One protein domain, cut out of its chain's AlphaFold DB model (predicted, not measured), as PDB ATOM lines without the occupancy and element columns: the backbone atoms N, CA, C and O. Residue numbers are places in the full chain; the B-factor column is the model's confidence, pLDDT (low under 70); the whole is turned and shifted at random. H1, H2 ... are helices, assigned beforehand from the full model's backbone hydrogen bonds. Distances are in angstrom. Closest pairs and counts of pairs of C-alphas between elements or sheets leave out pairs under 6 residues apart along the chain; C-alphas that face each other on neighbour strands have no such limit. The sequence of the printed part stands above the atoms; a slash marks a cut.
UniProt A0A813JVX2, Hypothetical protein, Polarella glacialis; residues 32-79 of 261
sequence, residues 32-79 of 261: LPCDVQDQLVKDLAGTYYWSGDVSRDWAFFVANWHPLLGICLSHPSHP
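This is residues 32 to 79 of the 261 residues of the protein "Hypothetical protein" of Polarella glacialis (UniProt A0A813JVX2). H1 points nearly end-on at the side of H2, like the stem of a loose T, and the short H3 sits at the corner where H2 ends. Residues 47 to 53 arch from the end of H1 to the beginning of H2, and residues 74 to 79 fold back from H3 towards H1. The printed part has 48 residues with three named helices, in the order H1, H2, H3, and no named strand; its class is all helix. It is only just compact, close to loose, with a radius of gyration of the C-alphas of 11.0 A and spans of 29 by 26 by 16 A.

Begin at Leu 32 and find C-alpha 34 at (230.044, 270.859, 159.131); from there H1 runs through residues 34 to 46, 18.4 A from first to last C-alpha. Next look for C-alpha 54 at (241.369, 244.057, 155.571), where H2, residues 54 to 65, begins its 15.7 A. H3, residues 69 to 73, ends at C-alpha 73 at (228.514, 251.904, 145.054).

H1 touches no helix but is near H2, with 5 pairs of C-alphas within 10 A and the closest at 8.2 A. Look at residues 62 to 64 of H2, which alone touch H3. H2 and H3 touch only at the corner by their link, and their closest C-alphas, those of Asn 64 and Gly 70, are 4.9 A apart. H1 and H3 are apart. In H1, H2 and H3 every O i to N i+4 pair is within hydrogen-bond range.

The two C-alphas farthest apart, those of Pro 33 and Leu 68, are 30.6 A from each other. The printed part has no cut. The link from H1 to H2 is short, with 7 residues, and that from H2 to H3 is tight, with 3. The mean pLDDT of the printed part is 91.3, and no printed residue is under 70.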
ATOM      1  N   LEU A  32     225.139 265.840 159.163       86.25
ATOM      2  CA  LEU A  32     226.338 265.845 160.005       86.25
ATOM      3  C   LEU A  32     226.797 267.292 160.295       86.25
ATOM      4  O   LEU A  32     226.663 268.167 159.428       86.25
ATOM      5  N   PRO A  33     227.389 267.558 161.476       89.56
ATOM      6  CA  PRO A  33     228.091 268.810 161.740       89.56
ATOM      7  C   PRO A  33     229.106 269.134 160.631       89.56
ATOM      8  O   PRO A  33     229.746 268.240 160.077       89.56
ATOM      9  N   CYS A  34     229.245 270.415 160.283       86.12
ATOM     10  CA  CYS A  34     230.044 270.859 159.131       86.12
ATOM     11  C   CYS A  34     231.513 270.393 159.204       86.12
ATOM     12  O   CYS A  34     232.095 269.976 158.206       86.12
ATOM     13  N   ASP A  35     232.092 270.417 160.401       88.00
ATOM     14  CA  ASP A  35     233.453 269.977 160.700       88.00
ATOM     15  C   ASP A  35     233.636 268.462 160.519       88.00
ATOM     16  O   ASP A  35     234.606 268.024 159.896       88.00
ATOM     17  N   VAL A  36     232.674 267.667 160.998       90.25
ATOM     18  CA  VAL A  36     232.646 266.209 160.824       90.25
ATOM     19  C   VAL A  36     232.502 265.859 159.346       90.25
ATOM     20  O   VAL A  36     233.250 265.036 158.821       90.25
ATOM     21  N   GLN A  37     231.596 266.543 158.648       91.56
ATOM     22  CA  GLN A  37     231.364 266.350 157.223       91.56
ATOM     23  C   GLN A  37     232.613 266.663 156.389       91.56
ATOM     24  O   GLN A  37     232.937 265.922 155.460       91.56
ATOM     25  N   ASP A  38     233.325 267.749 156.697       90.19
ATOM     26  CA  ASP A  38     234.543 268.123 155.980       90.19
ATOM     27  C   ASP A  38     235.696 267.146 156.245       90.19
ATOM     28  O   ASP A  38     236.456 266.843 155.320       90.19
ATOM     29  N   GLN A  39     235.813 266.609 157.465       90.75
ATOM     30  CA  GLN A  39     236.777 265.551 157.766       90.75
ATOM     31  C   GLN A  39     236.434 264.251 157.028       90.75
ATOM     32  O   GLN A  39     237.303 263.683 156.371       90.75
ATOM     33  N   LEU A  40     235.164 263.834 157.047       92.75
ATOM     34  CA  LEU A  40     234.684 262.653 156.329       92.75
ATOM     35  C   LEU A  40     234.979 262.744 154.827       92.75
ATOM     36  O   LEU A  40     235.450 261.787 154.220       92.75
ATOM     37  N   VAL A  41     234.745 263.905 154.208       93.12
ATOM     38  CA  VAL A  41     235.022 264.118 152.778       93.12
ATOM     39  C   VAL A  41     236.520 263.997 152.481       93.12
ATOM     40  O   VAL A  41     236.887 263.368 151.487       93.12
ATOM     41  N   LYS A  42     237.386 264.554 153.340       91.19
ATOM     42  CA  LYS A  42     238.850 264.425 153.215       91.19
ATOM     43  C   LYS A  42     239.301 262.975 153.357       91.19
ATOM     44  O   LYS A  42     240.102 262.507 152.547       91.19
ATOM     45  N   ASP A  43     238.749 262.257 154.327       91.25
ATOM     46  CA  ASP A  43     239.059 260.850 154.558       91.25
ATOM     47  C   ASP A  43     238.577 259.976 153.399       91.25
ATOM     48  O   ASP A  43     239.320 259.112 152.948       91.25
ATOM     49  N   LEU A  44     237.395 260.236 152.839       92.56
ATOM     50  CA  LEU A  44     236.903 259.547 151.640       92.56
ATOM     51  C   LEU A  44     237.772 259.827 150.404       92.56
ATOM     52  O   LEU A  44     237.889 258.964 149.537       92.56
ATOM     53  N   ALA A  45     238.377 261.014 150.314       90.88
ATOM     54  CA  ALA A  45     239.264 261.384 149.212       90.88
ATOM     55  C   ALA A  45     240.652 260.743 149.311       90.88
ATOM     56  O   ALA A  45     241.252 260.432 148.288       90.88
ATOM     57  N   GLY A  46     241.195 260.640 150.526       83.00
ATOM     58  CA  GLY A  46     242.598 260.283 150.754       83.00
ATOM     59  C   GLY A  46     242.816 258.923 151.407       83.00
ATOM     60  O   GLY A  46     243.944 258.436 151.424       83.00
ATOM     61  N   THR A  47     241.773 258.314 151.966       78.00
ATOM     62  CA  THR A  47     241.881 257.112 152.795       78.00
ATOM     63  C   THR A  47     240.810 256.073 152.451       78.00
ATOM     64  O   THR A  47     239.954 256.262 151.585       78.00
ATOM     65  N   TYR A  48     240.904 254.919 153.101       78.44
ATOM     66  CA  TYR A  48     239.978 253.795 153.017       78.44
ATOM     67  C   TYR A  48     239.252 253.657 154.360       78.44
ATOM     68  O   TYR A  48     239.636 254.259 155.368       78.44
ATOM     69  N   TYR A  49     238.170 252.882 154.339       80.06
ATOM     70  CA  TYR A  49     237.435 252.468 155.528       80.06
ATOM     71  C   TYR A  49     238.359 251.711 156.482       80.06
ATOM     72  O   TYR A  49     239.147 250.890 156.019       80.06
ATOM     73  N   TRP A  50     238.271 251.991 157.784       84.31
ATOM     74  CA  TRP A  50     239.045 251.293 158.807       84.31
ATOM     75  C   TRP A  50     238.113 250.554 159.765       84.31
ATOM     76  O   TRP A  50     237.639 251.114 160.750       84.31
ATOM     77  N   SER A  51     237.862 249.279 159.479       87.81
ATOM     78  CA  SER A  51     237.184 248.355 160.401       87.81
ATOM     79  C   SER A  51     238.146 247.454 161.171       87.81
ATOM     80  O   SER A  51     237.735 246.749 162.092       87.81
ATOM     81  N   GLY A  52     239.419 247.422 160.764       86.69
ATOM     82  CA  GLY A  52     240.400 246.436 161.215       86.69
ATOM     83  C   GLY A  52     240.322 245.098 160.464       86.69
ATOM     84  O   GLY A  52     241.239 244.284 160.586       86.69
ATOM     85  N   ASP A  53     239.288 244.878 159.643       91.50
ATOM     86  CA  ASP A  53     239.185 243.750 158.714       91.50
ATOM     87  C   ASP A  53     239.601 244.191 157.305       91.50
ATOM     88  O   ASP A  53     238.858 244.861 156.583       91.50
ATOM     89  N   VAL A  54     240.785 243.738 156.881       93.38
ATOM     90  CA  VAL A  54     241.369 244.057 155.571       93.38
ATOM     91  C   VAL A  54     240.430 243.755 154.402       93.38
ATOM     92  O   VAL A  54     240.452 244.472 153.405       93.38
ATOM     93  N   SER A  55     239.591 242.719 154.503       94.19
ATOM     94  CA  SER A  55     238.715 242.307 153.400       94.19
ATOM     95  C   SER A  55     237.558 243.286 153.224       94.19
ATOM     96  O   SER A  55     237.207 243.635 152.096       94.19
ATOM     97  N   ARG A  56     236.984 243.755 154.338       92.38
ATOM     98  CA  ARG A  56     235.913 244.763 154.341       92.38
ATOM     99  C   ARG A  56     236.441 246.116 153.891       92.38
ATOM    100  O   ARG A  56     235.840 246.744 153.022       92.38
ATOM    101  N   ASP A  57     237.593 246.512 154.421       93.56
ATOM    102  CA  ASP A  57     238.267 247.766 154.078       93.56
ATOM    103  C   ASP A  57     238.641 247.793 152.586       93.56
ATOM    104  O   ASP A  57     238.428 248.795 151.897       93.56
ATOM    105  N   TRP A  58     239.113 246.661 152.049       93.62
ATOM    106  CA  TRP A  58     239.418 246.513 150.628       93.62
ATOM    107  C   TRP A  58     238.161 246.530 149.755       93.62
ATOM    108  O   TRP A  58     238.145 247.195 148.722       93.62
ATOM    109  N   ALA A  59     237.080 245.856 150.159       94.44
ATOM    110  CA  ALA A  59     235.814 245.901 149.427       94.44
ATOM    111  C   ALA A  59     235.241 247.328 149.371       94.44
ATOM    112  O   ALA A  59     234.798 247.771 148.309       94.44
ATOM    113  N   PHE A  60     235.313 248.074 150.477       94.31
ATOM    114  CA  PHE A  60     234.938 249.488 150.516       94.31
ATOM    115  C   PHE A  60     235.834 250.337 149.607       94.31
ATOM    116  O   PHE A  60     235.341 251.190 148.863       94.31
ATOM    117  N   PHE A  61     237.147 250.089 149.629       94.31
ATOM    118  CA  PHE A  61     238.099 250.741 148.735       94.31
ATOM    119  C   PHE A  61     237.738 250.493 147.265       94.31
ATOM    120  O   PHE A  61     237.599 251.445 146.501       94.31
ATOM    121  N   VAL A  62     237.478 249.244 146.872       94.19
ATOM    122  CA  VAL A  62     237.036 248.900 145.513       94.19
ATOM    123  C   VAL A  62     235.728 249.615 145.169       94.19
ATOM    124  O   VAL A  62     235.642 250.251 144.119       94.19
ATOM    125  N   ALA A  63     234.730 249.579 146.052       94.69
ATOM    126  CA  ALA A  63     233.443 250.235 145.832       94.69
ATOM    127  C   ALA A  63     233.579 251.749 145.609       94.69
ATOM    128  O   ALA A  63     232.849 252.307 144.797       94.69
ATOM    129  N   ASN A  64     234.526 252.413 146.274       94.12
ATOM    130  CA  ASN A  64     234.735 253.852 146.130       94.12
ATOM    131  C   ASN A  64     235.713 254.229 145.013       94.12
ATOM    132  O   ASN A  64     235.579 255.309 144.448       94.12
ATOM    133  N   TRP A  65     236.672 253.386 144.645       93.06
ATOM    134  CA  TRP A  65     237.748 253.767 143.720       93.06
ATOM    135  C   TRP A  65     237.669 253.095 142.347       93.06
ATOM    136  O   TRP A  65     238.337 253.536 141.412       93.06
ATOM    137  N   HIS A  66     236.813 252.083 142.172       93.50
ATOM    138  CA  HIS A  66     236.583 251.487 140.857       93.50
ATOM    139  C   HIS A  66     235.906 252.488 139.907       93.50
ATOM    140  O   HIS A  66     234.854 253.025 140.264       93.50
ATOM    141  N   PRO A  67     236.397 252.663 138.662       91.31
ATOM    142  CA  PRO A  67     235.767 253.557 137.687       91.31
ATOM    143  C   PRO A  67     234.291 253.224 137.424       91.31
ATOM    144  O   PRO A  67     233.442 254.103 137.488       91.31
ATOM    145  N   LEU A  68     233.977 251.943 137.183       93.12
ATOM    146  CA  LEU A  68     232.602 251.468 136.995       93.12
ATOM    147  C   LEU A  68     231.816 251.270 138.306       93.12
ATOM    148  O   LEU A  68     230.749 251.857 138.460       93.12
ATOM    149  N   LEU A  69     232.316 250.464 139.258       95.19
ATOM    150  CA  LEU A  69     231.548 250.155 140.477       95.19
ATOM    151  C   LEU A  69     231.288 251.404 141.326       95.19
ATOM    152  O   LEU A  69     230.201 251.527 141.885       95.19
ATOM    153  N   GLY A  70     232.218 252.362 141.353       94.81
ATOM    154  CA  GLY A  70     232.061 253.620 142.081       94.81
ATOM    155  C   GLY A  70     230.964 254.531 141.548       94.81
ATOM    156  O   GLY A  70     230.476 255.369 142.294       94.81
ATOM    157  N   ILE A  71     230.495 254.353 140.311       96.00
ATOM    158  CA  ILE A  71     229.308 255.079 139.827       96.00
ATOM    159  C   ILE A  71     228.072 254.674 140.642       96.00
ATOM    160  O   ILE A  71     227.217 255.507 140.926       96.00
ATOM    161  N   CYS A  72     227.989 253.408 141.053       95.88
ATOM    162  CA  CYS A  72     226.828 252.866 141.752       95.88
ATOM    163  C   CYS A  72     227.042 252.808 143.269       95.88
ATOM    164  O   CYS A  72     226.153 253.183 144.038       95.88
ATOM    165  N   LEU A  73     228.223 252.352 143.691       95.56
ATOM    166  CA  LEU A  73     228.514 251.904 145.054       95.56
ATOM    167  C   LEU A  73     229.332 252.901 145.882       95.56
ATOM    168  O   LEU A  73     229.570 252.628 147.057       95.56
ATOM    169  N   SER A  74     229.758 254.041 145.318       95.00
ATOM    170  CA  SER A  74     230.506 255.027 146.104       95.00
ATOM    171  C   SER A  74     229.663 255.587 147.247       95.00
ATOM    172  O   SER A  74     228.438 255.736 147.128       95.00
ATOM    173  N   HIS A  75     230.350 255.976 148.317       94.81
ATOM    174  CA  HIS A  75     229.757 256.700 149.429       94.81
ATOM    175  C   HIS A  75     229.077 257.994 148.926       94.81
ATOM    176  O   HIS A  75     229.649 258.672 148.063       94.81
ATOM    177  N   PRO A  76     227.874 258.358 149.416       94.12
ATOM    178  CA  PRO A  76     227.166 259.566 148.974       94.12
ATOM    179  C   PRO A  76     227.969 260.848 149.233       94.12
ATOM    180  O   PRO A  76     228.002 261.732 148.383       94.12
ATOM    181  N   SER A  77     228.699 260.909 150.349       93.94
ATOM    182  CA  SER A  77     229.564 262.044 150.708       93.94
ATOM    183  C   SER A  77     230.947 262.031 150.044       93.94
ATOM    184  O   SER A  77     231.802 262.838 150.399       93.94
ATOM    185  N   HIS A  78     231.219 261.107 149.116       94.50
ATOM    186  CA  HIS A  78     232.509 261.072 148.427       94.50
ATOM    187  C   HIS A  78     232.692 262.351 147.578       94.50
ATOM    188  O   HIS A  78     231.781 262.701 146.822       94.50
ATOM    189  N   PRO A  79     233.854 263.037 147.623       93.44
ATOM    190  CA  PRO A  79     234.030 264.327 146.938       93.44
ATOM    191  C   PRO A  79     233.899 264.230 145.415       93.44
ATOM    192  O   PRO A  79     233.388 265.141 144.772       93.44
TER     193      PRO A  79